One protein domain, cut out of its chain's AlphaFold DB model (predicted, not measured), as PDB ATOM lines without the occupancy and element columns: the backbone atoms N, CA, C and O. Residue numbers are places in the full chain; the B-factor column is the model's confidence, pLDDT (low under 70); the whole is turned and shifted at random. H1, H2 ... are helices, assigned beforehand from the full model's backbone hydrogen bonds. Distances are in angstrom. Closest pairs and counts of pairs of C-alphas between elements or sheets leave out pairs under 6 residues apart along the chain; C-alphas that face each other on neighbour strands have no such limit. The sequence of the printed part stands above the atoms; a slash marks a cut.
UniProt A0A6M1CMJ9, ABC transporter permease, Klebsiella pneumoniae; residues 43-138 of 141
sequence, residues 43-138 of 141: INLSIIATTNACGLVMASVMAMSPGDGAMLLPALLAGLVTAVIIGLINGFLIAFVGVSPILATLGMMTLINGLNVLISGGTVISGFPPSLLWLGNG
ATOM      1  N   ILE A  43      27.435  82.082 -12.197       86.50
ATOM      2  CA  ILE A  43      27.238  83.439 -11.659       86.50
ATOM      3  C   ILE A  43      28.613  84.063 -11.435       86.50
ATOM      4  O   ILE A  43      29.468  83.444 -10.807       86.50
ATOM      5  N   ASN A  44      28.819  85.289 -11.924       87.50
ATOM      6  CA  ASN A  44      30.066  86.030 -11.741       87.50
ATOM      7  C   ASN A  44      29.920  87.134 -10.686       87.50
ATOM      8  O   ASN A  44      29.668  88.290 -11.020       87.50
ATOM      9  N   LEU A  45      30.123  86.796  -9.411       86.81
ATOM     10  CA  LEU A  45      30.064  87.783  -8.324       86.81
ATOM     11  C   LEU A  45      31.273  88.736  -8.326       86.81
ATOM     12  O   LEU A  45      31.163  89.886  -7.904       86.81
ATOM     13  N   SER A  46      32.417  88.293  -8.855       89.38
ATOM     14  CA  SER A  46      33.653  89.083  -8.898       89.38
ATOM     15  C   SER A  46      33.609  90.266  -9.864       89.38
ATOM     16  O   SER A  46      34.532  91.078  -9.859       89.38
ATOM     17  N   ILE A  47      32.555  90.406 -10.677       90.56
ATOM     18  CA  ILE A  47      32.456  91.442 -11.712       90.56
ATOM     19  C   ILE A  47      32.547  92.865 -11.140       90.56
ATOM     20  O   ILE A  47      33.200  93.729 -11.728       90.56
ATOM     21  N   ILE A  48      31.970  93.102  -9.958       90.00
ATOM     22  CA  ILE A  48      32.015  94.413  -9.293       90.00
ATOM     23  C   ILE A  48      33.434  94.695  -8.790       90.00
ATOM     24  O   ILE A  48      33.988  95.755  -9.066       90.00
ATOM     25  N   ALA A  49      34.061  93.727  -8.113       88.88
ATOM     26  CA  ALA A  49      35.441  93.866  -7.640       88.88
ATOM     27  C   ALA A  49      36.430  94.050  -8.802       88.88
ATOM     28  O   ALA A  49      37.336  94.874  -8.712       88.88
ATOM     29  N   THR A  50      36.207  93.346  -9.914       90.62
ATOM     30  CA  THR A  50      36.976  93.487 -11.160       90.62
ATOM     31  C   THR A  50      36.835  94.896 -11.725       90.62
ATOM     32  O   THR A  50      37.836  95.538 -12.015       90.62
ATOM     33  N   THR A  51      35.607  95.414 -11.819       90.50
ATOM     34  CA  THR A  51      35.344  96.780 -12.305       90.50
ATOM     35  C   THR A  51      36.057  97.819 -11.439       90.50
ATOM     36  O   THR A  51      36.709  98.720 -11.965       90.50
ATOM     37  N   ASN A  52      36.011  97.653 -10.114       88.94
ATOM     38  CA  ASN A  52      36.710  98.529  -9.174       88.94
ATOM     39  C   ASN A  52      38.235  98.447  -9.331       88.94
ATOM     40  O   ASN A  52      38.901  99.479  -9.320       88.94
ATOM     41  N   ALA A  53      38.786  97.244  -9.519       87.50
ATOM     42  CA  ALA A  53      40.216  97.055  -9.762       87.50
ATOM     43  C   ALA A  53      40.662  97.719 -11.069       87.50
ATOM     44  O   ALA A  53      41.661  98.431 -11.086       87.50
ATOM     45  N   CYS A  54      39.890  97.563 -12.148       89.69
ATOM     46  CA  CYS A  54      40.148  98.252 -13.410       89.69
ATOM     47  C   CYS A  54      40.109  99.774 -13.230       89.69
ATOM     48  O   CYS A  54      40.992 100.465 -13.732       89.69
ATOM     49  N   GLY A  55      39.129 100.292 -12.481       86.88
ATOM     50  CA  GLY A  55      39.046 101.703 -12.092       86.88
ATOM     51  C   GLY A  55      40.302 102.191 -11.373       86.88
ATOM     52  O   GLY A  55      40.863 103.226 -11.734       86.88
ATOM     53  N   LEU A  56      40.779 101.414 -10.401       86.25
ATOM     54  CA  LEU A  56      41.973 101.730  -9.624       86.25
ATOM     55  C   LEU A  56      43.246 101.715 -10.478       86.25
ATOM     56  O   LEU A  56      44.063 102.622 -10.355       86.25
ATOM     57  N   VAL A  57      43.397 100.728 -11.365       87.00
ATOM     58  CA  VAL A  57      44.533 100.630 -12.298       87.00
ATOM     59  C   VAL A  57      44.515 101.774 -13.312       87.00
ATOM     60  O   VAL A  57      45.545 102.386 -13.579       87.00
ATOM     61  N   MET A  58      43.345 102.114 -13.857       85.88
ATOM     62  CA  MET A  58      43.206 103.274 -14.741       85.88
ATOM     63  C   MET A  58      43.608 104.562 -14.021       85.88
ATOM     64  O   MET A  58      44.353 105.375 -14.569       85.88
ATOM     65  N   ALA A  59      43.149 104.737 -12.780       83.31
ATOM     66  CA  ALA A  59      43.493 105.895 -11.972       83.31
ATOM     67  C   ALA A  59      44.993 105.945 -11.647       83.31
ATOM     68  O   ALA A  59      45.603 107.002 -11.801       83.31
ATOM     69  N   SER A  60      45.611 104.825 -11.262       82.69
ATOM     70  CA  SER A  60      47.039 104.781 -10.933       82.69
ATOM     71  C   SER A  60      47.928 105.089 -12.138       82.69
ATOM     72  O   SER A  60      48.901 105.823 -11.988       82.69
ATOM     73  N   VAL A  61      47.567 104.617 -13.337       83.25
ATOM     74  CA  VAL A  61      48.280 104.953 -14.580       83.25
ATOM     75  C   VAL A  61      48.151 106.442 -14.903       83.25
ATOM     76  O   VAL A  61      49.148 107.076 -15.232       83.25
ATOM     77  N   MET A  62      46.960 107.028 -14.755       77.69
ATOM     78  CA  MET A  62      46.770 108.468 -14.987       77.69
ATOM     79  C   MET A  62      47.485 109.345 -13.951       77.69
ATOM     80  O   MET A  62      47.895 110.459 -14.267       77.69
ATOM     81  N   ALA A  63      47.676 108.853 -12.725       77.62
ATOM     82  CA  ALA A  63      48.412 109.575 -11.688       77.62
ATOM     83  C   ALA A  63      49.913 109.712 -11.990       77.62
ATOM     84  O   ALA A  63      50.575 110.564 -11.399       77.62
ATOM     85  N   MET A  64      50.461 108.900 -12.902       78.00
ATOM     86  CA  MET A  64      51.882 108.945 -13.262       78.00
ATOM     87  C   MET A  64      52.258 110.201 -14.069       78.00
ATOM     88  O   MET A  64      53.417 110.614 -14.045       78.00
ATOM     89  N   SER A  65      51.323 110.834 -14.784       73.00
ATOM     90  CA  SER A  65      51.525 112.138 -15.445       73.00
ATOM     91  C   SER A  65      50.217 112.943 -15.437       73.00
ATOM     92  O   SER A  65      49.452 112.931 -16.405       73.00
ATOM     93  N   PRO A  66      49.938 113.649 -14.325       69.00
ATOM     94  CA  PRO A  66      48.694 114.388 -14.141       69.00
ATOM     95  C   PRO A  66      48.484 115.447 -15.231       69.00
ATOM     96  O   PRO A  66      49.354 116.279 -15.480       69.00
ATOM     97  N   GLY A  67      47.304 115.442 -15.854       65.25
ATOM     98  CA  GLY A  67      46.902 116.442 -16.851       65.25
ATOM     99  C   GLY A  67      47.325 116.156 -18.295       65.25
ATOM    100  O   GLY A  67      46.865 116.866 -19.191       65.25
ATOM    101  N   ASP A  68      48.120 115.114 -18.551       72.25
ATOM    102  CA  ASP A  68      48.444 114.702 -19.917       72.25
ATOM    103  C   ASP A  68      47.328 113.820 -20.504       72.25
ATOM    104  O   ASP A  68      47.082 112.690 -20.071       72.25
ATOM    105  N   GLY A  69      46.640 114.336 -21.525       68.62
ATOM    106  CA  GLY A  69      45.611 113.594 -22.254       68.62
ATOM    107  C   GLY A  69      46.147 112.345 -22.966       68.62
ATOM    108  O   GLY A  69      45.368 111.426 -23.231       68.62
ATOM    109  N   ALA A  70      47.458 112.262 -23.224       76.12
ATOM    110  CA  ALA A  70      48.092 111.086 -23.816       76.12
ATOM    111  C   ALA A  70      48.039 109.853 -22.898       76.12
ATOM    112  O   ALA A  70      48.107 108.726 -23.391       76.12
ATOM    113  N   MET A  71      47.847 110.039 -21.585       78.50
ATOM    114  CA  MET A  71      47.718 108.938 -20.624       78.50
ATOM    115  C   MET A  71      46.365 108.224 -20.653       78.50
ATOM    116  O   MET A  71      46.226 107.143 -20.078       78.50
ATOM    117  N   LEU A  72      45.364 108.785 -21.333       79.69
ATOM    118  CA  LEU A  72      44.024 108.203 -21.369       79.69
ATOM    119  C   LEU A  72      44.004 106.848 -22.091       79.69
ATOM    120  O   LEU A  72      43.392 105.897 -21.609       79.69
ATOM    121  N   LEU A  73      44.718 106.739 -23.215       83.81
ATOM    122  CA  LEU A  73      44.824 105.496 -23.979       83.81
ATOM    123  C   LEU A  73      45.552 104.371 -23.208       83.81
ATOM    124  O   LEU A  73      44.983 103.282 -23.104       83.81
ATOM    125  N   PRO A  74      46.752 104.582 -22.628       84.94
ATOM    126  CA  PRO A  74      47.415 103.552 -21.833       84.94
ATOM    127  C   PRO A  74      46.642 103.198 -20.558       84.94
ATOM    128  O   PRO A  74      46.650 102.030 -20.176       84.94
ATOM    129  N   ALA A  75      45.920 104.138 -19.936       85.94
ATOM    130  CA  ALA A  75      45.039 103.825 -18.810       85.94
ATOM    131  C   ALA A  75      43.917 102.861 -19.231       85.94
ATOM    132  O   ALA A  75      43.761 101.804 -18.620       85.94
ATOM    133  N   LEU A  76      43.194 103.166 -20.315       87.19
ATOM    134  CA  LEU A  76      42.147 102.296 -20.871       87.19
ATOM    135  C   LEU A  76      42.672 100.897 -21.211       87.19
ATOM    136  O   LEU A  76      42.036  99.898 -20.870       87.19
ATOM    137  N   LEU A  77      43.850 100.819 -21.836       90.81
ATOM    138  CA  LEU A  77      44.498  99.545 -22.148       90.81
ATOM    139  C   LEU A  77      44.874  98.773 -20.879       90.81
ATOM    140  O   LEU A  77      44.604  97.576 -20.804       90.81
ATOM    141  N   ALA A  78      45.428  99.434 -19.862       89.38
ATOM    142  CA  ALA A  78      45.770  98.796 -18.592       89.38
ATOM    143  C   ALA A  78      44.527  98.255 -17.861       89.38
ATOM    144  O   ALA A  78      44.536  97.125 -17.364       89.38
ATOM    145  N   GLY A  79      43.431  99.021 -17.851       89.31
ATOM    146  CA  GLY A  79      42.145  98.576 -17.312       89.31
ATOM    147  C   GLY A  79      41.587  97.367 -18.068       89.31
ATOM    148  O   GLY A  79      41.172  96.387 -17.450       89.31
ATOM    149  N   LEU A  80      41.638  97.387 -19.403       91.25
ATOM    150  CA  LEU A  80      41.169  96.279 -20.240       91.25
ATOM    151  C   LEU A  80      42.000  95.007 -20.029       91.25
ATOM    152  O   LEU A  80      41.434  93.931 -19.845       91.25
ATOM    153  N   VAL A  81      43.328  95.125 -19.986       93.56
ATOM    154  CA  VAL A  81      44.232  94.003 -19.689       93.56
ATOM    155  C   VAL A  81      43.920  93.408 -18.313       93.56
ATOM    156  O   VAL A  81      43.833  92.188 -18.180       93.56
ATOM    157  N   THR A  82      43.669  94.250 -17.309       91.44
ATOM    158  CA  THR A  82      43.297  93.805 -15.957       91.44
ATOM    159  C   THR A  82      41.989  93.006 -15.969       91.44
ATOM    160  O   THR A  82      41.930  91.911 -15.405       91.44
ATOM    161  N   ALA A  83      40.964  93.498 -16.673       90.44
ATOM    162  CA  ALA A  83      39.689  92.795 -16.819       90.44
ATOM    163  C   ALA A  83      39.852  91.432 -17.511       90.44
ATOM    164  O   ALA A  83      39.281  90.438 -17.059       90.44
ATOM    165  N   VAL A  84      40.652  91.374 -18.582       91.81
ATOM    166  CA  VAL A  84      40.909  90.137 -19.333       91.81
ATOM    167  C   VAL A  84      41.645  89.115 -18.472       91.81
ATOM    168  O   VAL A  84      41.231  87.960 -18.433       91.81
ATOM    169  N   ILE A  85      42.686  89.520 -17.740       92.94
ATOM    170  CA  ILE A  85      43.442  88.618 -16.855       92.94
ATOM    171  C   ILE A  85      42.521  88.016 -15.791       92.94
ATOM    172  O   ILE A  85      42.490  86.799 -15.612       92.94
ATOM    173  N   ILE A  86      41.730  88.850 -15.114       90.62
ATOM    174  CA  ILE A  86      40.805  88.390 -14.072       90.62
ATOM    175  C   ILE A  86      39.721  87.476 -14.663       90.62
ATOM    176  O   ILE A  86      39.398  86.437 -14.085       90.62
ATOM    177  N   GLY A  87      39.183  87.830 -15.833       88.25
ATOM    178  CA  GLY A  87      38.211  87.013 -16.557       88.25
ATOM    179  C   GLY A  87      38.770  85.646 -16.954       88.25
ATOM    180  O   GLY A  87      38.102  84.635 -16.749       88.25
ATOM    181  N   LEU A  88      40.009  85.600 -17.448       90.50
ATOM    182  CA  LEU A  88      40.699  84.358 -17.798       90.50
ATOM    183  C   LEU A  88      40.946  83.479 -16.574       90.50
ATOM    184  O   LEU A  88      40.710  82.279 -16.652       90.50
ATOM    185  N   ILE A  89      41.361  84.055 -15.444       90.31
ATOM    186  CA  ILE A  89      41.555  83.301 -14.195       90.31
ATOM    187  C   ILE A  89      40.229  82.685 -13.739       90.31
ATOM    188  O   ILE A  89      40.166  81.484 -13.482       90.31
ATOM    189  N   ASN A  90      39.152  83.475 -13.696       88.69
ATOM    190  CA  ASN A  90      37.827  82.973 -13.330       88.69
ATOM    191  C   ASN A  90      37.342  81.879 -14.296       88.69
ATOM    192  O   ASN A  90      36.881  80.829 -13.856       88.69
ATOM    193  N   GLY A  91      37.483  82.096 -15.606       86.19
ATOM    194  CA  GLY A  91      37.113  81.118 -16.628       86.19
ATOM    195  C   GLY A  91      37.930  79.831 -16.530       86.19
ATOM    196  O   GLY A  91      37.369  78.744 -16.627       86.19
ATOM    197  N   PHE A  92      39.232  79.934 -16.263       89.31
ATOM    198  CA  PHE A  92      40.123  78.789 -16.097       89.31
ATOM    199  C   PHE A  92      39.769  77.954 -14.860       89.31
ATOM    200  O   PHE A  92      39.668  76.729 -14.950       89.31
ATOM    201  N   LEU A  93      39.518  78.604 -13.718       87.56
ATOM    202  CA  LEU A  93      39.105  77.931 -12.480       87.56
ATOM    203  C   LEU A  93      37.786  77.168 -12.652       87.56
ATOM    204  O   LEU A  93      37.623  76.072 -12.115       87.56
ATOM    205  N   ILE A  94      36.850  77.724 -13.415       87.88
ATOM    206  CA  ILE A  94      35.552  77.089 -13.649       87.88
ATOM    207  C   ILE A  94      35.680  75.960 -14.685       87.88
ATOM    208  O   ILE A  94      35.202  74.856 -14.441       87.88
ATOM    209  N   ALA A  95      36.345  76.210 -15.817       86.62
ATOM    210  CA  ALA A  95      36.398  75.275 -16.942       86.62
ATOM    211  C   ALA A  95      37.356  74.091 -16.729       86.62
ATOM    212  O   ALA A  95      37.039  72.981 -17.149       86.62
ATOM    213  N   PHE A  96      38.517  74.306 -16.097       87.56
ATOM    214  CA  PHE A  96      39.554  73.273 -15.958       87.56
ATOM    215  C   PHE A  96      39.639  72.682 -14.552       87.56
ATOM    216  O   PHE A  96      39.886  71.488 -14.412       87.56
ATOM    217  N   VAL A  97      39.445  73.495 -13.507       87.31
ATOM    218  CA  VAL A  97      39.555  73.023 -12.111       87.31
ATOM    219  C   VAL A  97      38.228  72.435 -11.609       87.31
ATOM    220  O   VAL A  97      38.218  71.676 -10.644       87.31
ATOM    221  N   GLY A  98      37.105  72.733 -12.274       82.31
ATOM    222  CA  GLY A  98      35.788  72.194 -11.917       82.31
ATOM    223  C   GLY A  98      35.217  72.780 -10.622       82.31
ATOM    224  O   GLY A  98      34.371  72.162  -9.974       82.31
ATOM    225  N   VAL A  99      35.684  73.964 -10.217       84.94
ATOM    226  CA  VAL A  99      35.163  74.667  -9.038       84.94
ATOM    227  C   VAL A  99      33.794  75.264  -9.366       84.94
ATOM    228  O   VAL A  99      33.583  75.798 -10.455       84.94
ATOM    229  N   SER A 100      32.864  75.229  -8.406       89.44
ATOM    230  CA  SER A 100      31.564  75.889  -8.562       89.44
ATOM    231  C   SER A 100      31.742  77.385  -8.896       89.44
ATOM    232  O   SER A 100      32.473  78.072  -8.170       89.44
ATOM    233  N   PRO A 101      31.056  77.923  -9.927       85.75
ATOM    234  CA  PRO A 101      31.190  79.319 -10.356       85.75
ATOM    235  C   PRO A 101      31.019  80.345  -9.231       85.75
ATOM    236  O   PRO A 101      31.731  81.348  -9.174       85.75
ATOM    237  N   ILE A 102      30.109  80.073  -8.292       88.94
ATOM    238  CA  ILE A 102      29.857  80.949  -7.143       88.94
ATOM    239  C   ILE A 102      31.073  80.978  -6.210       88.94
ATOM    240  O   ILE A 102      31.499  82.052  -5.802       88.94
ATOM    241  N   LEU A 103      31.660  79.819  -5.894       88.81
ATOM    242  CA  LEU A 103      32.817  79.733  -4.995       88.81
ATOM    243  C   LEU A 103      34.063  80.364  -5.622       88.81
ATOM    244  O   LEU A 103      34.760  81.127  -4.953       88.81
ATOM    245  N   ALA A 104      34.314  80.088  -6.905       89.56
ATOM    246  CA  ALA A 104      35.438  80.668  -7.634       89.56
ATOM    247  C   ALA A 104      35.349  82.202  -7.659       89.56
ATOM    248  O   ALA A 104      36.306  82.897  -7.316       89.56
ATOM    249  N   THR A 105      34.172  82.738  -7.989       91.38
ATOM    250  CA  THR A 105      33.992  84.186  -8.135       91.38
ATOM    251  C   THR A 105      33.889  84.909  -6.792       91.38
ATOM    252  O   THR A 105      34.370  86.033  -6.687       91.38
ATOM    253  N   LEU A 106      33.355  84.284  -5.738       90.50
ATOM    254  CA  LEU A 106      33.392  84.845  -4.382       90.50
ATOM    255  C   LEU A 106      34.836  84.931  -3.857       90.50
ATOM    256  O   LEU A 106      35.247  85.975  -3.357       90.50
ATOM    257  N   GLY A 107      35.628  83.866  -4.023       90.06
ATOM    258  CA  GLY A 107      37.040  83.862  -3.630       90.06
ATOM    259  C   GLY A 107      37.856  84.905  -4.395       90.06
ATOM    260  O   GLY A 107      38.608  85.673  -3.790       90.06
ATOM    261  N   MET A 108      37.645  85.000  -5.711       91.69
ATOM    262  CA  MET A 108      38.299  86.010  -6.543       91.69
ATOM    263  C   MET A 108      37.878  87.432  -6.149       91.69
ATOM    264  O   MET A 108      38.721  88.321  -6.071       91.69
ATOM    265  N   MET A 109      36.599  87.651  -5.828       91.94
ATOM    266  CA  MET A 109      36.108  88.935  -5.320       91.94
ATOM    267  C   MET A 109      36.850  89.357  -4.044       91.94
ATOM    268  O   MET A 109      37.298  90.501  -3.949       91.94
ATOM    269  N   THR A 110      37.009  88.451  -3.076       90.44
ATOM    270  CA  THR A 110      37.742  88.728  -1.832       90.44
ATOM    271  C   THR A 110      39.217  89.018  -2.097       90.44
ATOM    272  O   THR A 110      39.756  89.974  -1.539       90.44
ATOM    273  N   LEU A 111      39.858  88.243  -2.977       90.62
ATOM    274  CA  LEU A 111      41.261  88.430  -3.349       90.62
ATOM    275  C   LEU A 111      41.484  89.793  -4.015       90.62
ATOM    276  O   LEU A 111      42.361  90.546  -3.592       90.62
ATOM    277  N   ILE A 112      40.664  90.137  -5.010       89.75
ATOM    278  CA  ILE A 112      40.744  91.425  -5.710       89.75
ATOM    279  C   ILE A 112      40.514  92.578  -4.737       89.75
ATOM    280  O   ILE A 112      41.262  93.549  -4.756       89.75
ATOM    281  N   ASN A 113      39.510  92.483  -3.863       87.50
ATOM    282  CA  ASN A 113      39.261  93.534  -2.879       87.50
ATOM    283  C   ASN A 113      40.444  93.703  -1.916       87.50
ATOM    284  O   ASN A 113      40.820  94.836  -1.625       87.50
ATOM    285  N   GLY A 114      41.072  92.608  -1.475       85.56
ATOM    286  CA  GLY A 114      42.294  92.664  -0.669       85.56
ATOM    287  C   GLY A 114      43.450  93.352  -1.399       85.56
ATOM    288  O   GLY A 114      44.095  94.235  -0.833       85.56
ATOM    289  N   LEU A 115      43.667  93.017  -2.675       85.31
ATOM    290  CA  LEU A 115      44.671  93.677  -3.517       85.31
ATOM    291  C   LEU A 115      44.360  95.161  -3.730       85.31
ATOM    292  O   LEU A 115      45.256  95.989  -3.622       85.31
ATOM    293  N   ASN A 116      43.100  95.514  -3.979       83.75
ATOM    294  CA  ASN A 116      42.682  96.902  -4.167       83.75
ATOM    295  C   ASN A 116      42.970  97.743  -2.921       83.75
ATOM    296  O   ASN A 116      43.476  98.858  -3.042       83.75
ATOM    297  N   VAL A 117      42.689  97.209  -1.729       82.19
ATOM    298  CA  VAL A 117      43.004  97.883  -0.460       82.19
ATOM    299  C   VAL A 117      44.515  98.047  -0.293       82.19
ATOM    300  O   VAL A 117      44.966  99.125   0.090       82.19
ATOM    301  N   LEU A 118      45.298  97.019  -0.632       81.44
ATOM    302  CA  LEU A 118      46.759  97.066  -0.562       81.44
ATOM    303  C   LEU A 118      47.354  98.116  -1.517       81.44
ATOM    304  O   LEU A 118      48.250  98.856  -1.126       81.44
ATOM    305  N   ILE A 119      46.847  98.193  -2.750       74.19
ATOM    306  CA  ILE A 119      47.343  99.096  -3.804       74.19
ATOM    307  C   ILE A 119      46.905 100.542  -3.555       74.19
ATOM    308  O   ILE A 119      47.692 101.467  -3.736       74.19
ATOM    309  N   SER A 120      45.652 100.759  -3.148       71.75
ATOM    310  CA  SER A 120      45.130 102.104  -2.885       71.75
ATOM    311  C   SER A 120      45.699 102.701  -1.594       71.75
ATOM    312  O   SER A 120      45.712 103.922  -1.444       71.75
ATOM    313  N   GLY A 121      46.124 101.870  -0.632       64.25
ATOM    314  CA  GLY A 121      46.551 102.335   0.692       64.25
ATOM    315  C   GLY A 121      45.468 103.136   1.432       64.25
ATOM    316  O   GLY A 121      45.780 103.878   2.358       64.25
ATOM    317  N   GLY A 122      44.207 103.039   0.991       58.00
ATOM    318  CA  GLY A 122      43.078 103.840   1.472       58.00
ATOM    319  C   GLY A 122      42.975 105.252   0.882       58.00
ATOM    320  O   GLY A 122      42.149 106.032   1.352       58.00
ATOM    321  N   THR A 123      43.781 105.602  -0.126       55.06
ATOM    322  CA  THR A 123      43.808 106.956  -0.696       55.06
ATOM    323  C   THR A 123      43.097 107.009  -2.045       55.06
ATOM    324  O   THR A 123      43.257 106.130  -2.896       55.06
ATOM    325  N   VAL A 124      42.308 108.066  -2.243       58.09
ATOM    326  CA  VAL A 124      41.621 108.342  -3.507       58.09
ATOM    327  C   VAL A 124      42.615 108.995  -4.462       58.09
ATOM    328  O   VAL A 124      43.168 110.054  -4.165       58.09
ATOM    329  N   ILE A 125      42.850 108.367  -5.611       61.34
ATOM    330  CA  ILE A 125      43.697 108.943  -6.654       61.34
ATOM    331  C   ILE A 125      42.953 110.122  -7.290       61.34
ATOM    332  O   ILE A 125      41.830 109.974  -7.772       61.34
ATOM    333  N   SER A 126      43.575 111.301  -7.251       57.06
ATOM    334  CA  SER A 126      43.049 112.560  -7.783       57.06
ATOM    335  C   SER A 126      44.015 113.151  -8.819       57.06
ATOM    336  O   SER A 126      45.193 112.805  -8.832       57.06
ATOM    337  N   GLY A 127      43.517 114.011  -9.718       57.84
ATOM    338  CA  GLY A 127      44.314 114.594 -10.814       57.84
ATOM    339  C   GLY A 127      43.934 114.125 -12.224       57.84
ATOM    340  O   GLY A 127      44.784 114.062 -13.107       57.84
ATOM    341  N   PHE A 128      42.661 113.784 -12.448       62.22
ATOM    342  CA  PHE A 128      42.168 113.372 -13.763       62.22
ATOM    343  C   PHE A 128      42.235 114.518 -14.792       62.22
ATOM    344  O   PHE A 128      41.959 115.668 -14.437       62.22
ATOM    345  N   PRO A 129      42.563 114.231 -16.067       60.00
ATOM    346  CA  PRO A 129      42.638 115.256 -17.101       60.00
ATOM    347  C   PRO A 129      41.257 115.889 -17.368       60.00
ATOM    348  O   PRO A 129      40.231 115.206 -17.249       60.00
ATOM    349  N   PRO A 130      41.199 117.169 -17.787       64.00
ATOM    350  CA  PRO A 130      39.940 117.889 -18.012       64.00
ATOM    351  C   PRO A 130      38.986 117.198 -18.996       64.00
ATOM    352  O   PRO A 130      37.773 117.285 -18.840       64.00
ATOM    353  N   SER A 131      39.518 116.469 -19.980       64.12
ATOM    354  CA  SER A 131      38.743 115.689 -20.953       64.12
ATOM    355  C   SER A 131      37.987 114.517 -20.318       64.12
ATOM    356  O   SER A 131      36.838 114.263 -20.676       64.12
ATOM    357  N   LEU A 132      38.592 113.831 -19.343       65.56
ATOM    358  CA  LEU A 132      37.937 112.759 -18.592       65.56
ATOM    359  C   LEU A 132      36.927 113.330 -17.592       65.56
ATOM    360  O   LEU A 132      35.843 112.778 -17.418       65.56
ATOM    361  N   LEU A 133      37.259 114.464 -16.969       65.94
ATOM    362  CA  LEU A 133      36.337 115.173 -16.085       65.94
ATOM    363  C   LEU A 133      35.115 115.693 -16.840       65.94
ATOM    364  O   LEU A 133      34.030 115.630 -16.284       65.94
ATOM    365  N   TRP A 134      35.249 116.136 -18.091       64.31
ATOM    366  CA  TRP A 134      34.114 116.547 -18.923       64.31
ATOM    367  C   TRP A 134      33.232 115.365 -19.351       64.31
ATOM    368  O   TRP A 134      32.014 115.491 -19.369       64.31
ATOM    369  N   LEU A 135      33.818 114.194 -19.619       65.81
ATOM    370  CA  LEU A 135      33.065 112.953 -19.848       65.81
ATOM    371  C   LEU A 135      32.339 112.459 -18.582       65.81
ATOM    372  O   LEU A 135      31.229 111.946 -18.674       65.81
ATOM    373  N   GLY A 136      32.958 112.610 -17.405       59.12
ATOM    374  CA  GLY A 136      32.415 112.144 -16.121       59.12
ATOM    375  C   GLY A 136      31.486 113.133 -15.403       59.12
ATOM    376  O   GLY A 136      30.581 112.705 -14.695       59.12
ATOM    377  N   ASN A 137      31.690 114.440 -15.592       63.94
ATOM    378  CA  ASN A 137      30.861 115.548 -15.089       63.94
ATOM    379  C   ASN A 137      30.088 116.238 -16.219       63.94
ATOM    380  O   ASN A 137      29.689 117.389 -16.068       63.94
ATOM    381  N   GLY A 138      29.899 115.571 -17.360       53.44
ATOM    382  CA  GLY A 138      29.082 116.061 -18.466       53.44
ATOM    383  C   GLY A 138      27.618 116.108 -18.051       53.44
ATOM    384  O   GLY A 138      26.816 115.267 -18.445       53.44
TER     385      GLY A 138
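This is residues 43 to 138 of the 141 residues of the protein "ABC transporter permease" of Klebsiella pneumoniae (UniProt A0A6M1CMJ9). Three helices form an up-and-down bundle: the long H2 and H3 open as a V from their shared link, residues 96 to 100, and H1 is set between them. The chain then runs past the wide end of the V to short H4, where residues 133 to 138 stick out. The printed part has 96 residues, with H1, H2, H3 and H4 in chain order and no named strand; its class is all helix. It is only just loose, close to compact, with a radius of gyration of the C-alphas of 15.2 A, and elongated, spanning 46 by 25 by 24 A.

H2, residues 69 to 95, is the longest helix at 39.8 A; it begins at C-alpha 69, (45.611, 113.594, -22.254). H1, residues 47 to 63, measures 24.2 A and begins at (32.456, 91.442, -11.712). H3, residues 101 to 120, measures 27.7 A. H4, residues 130 to 136, ends at (32.415, 112.144, -16.121).

H2 and H1 are a hairpin and touch, opposite ways at a shallow tilt of 29 degrees; their closest C-alphas, Cys 54 and Gly 79, are 4.4 A apart. H2, with residues 90 to 94 alone, touches residues 101 to 108 of H3 in a second hairpin. Their closest C-alphas, Ile 94 and Pro 101, are 5.9 A apart, and the shallow tilt of 33 degrees is only just short of steep. H1 and H3 touch, the same way at a shallow tilt of 24 degrees, closest at the C-alphas of Ala 49 and Met 109, 5.5 A. H4 is close to H2 but not clearly touching: the closest C-alphas, Gly 69 and Ser 131, are 7.3 A apart. H4 is apart from H1 and H3. Every O i to N i+4 pair is within hydrogen-bond range in H1, H3 and H4, and 21 of 23 in H2.

The C-alphas of Gly 98 and Pro 130 are the two farthest apart, at 46.3 A. The printed part has no cut and no long link. Mean pLDDT of the printed part is 81.1, with residues 66 to 67, 69 and 121 to 138 under 70.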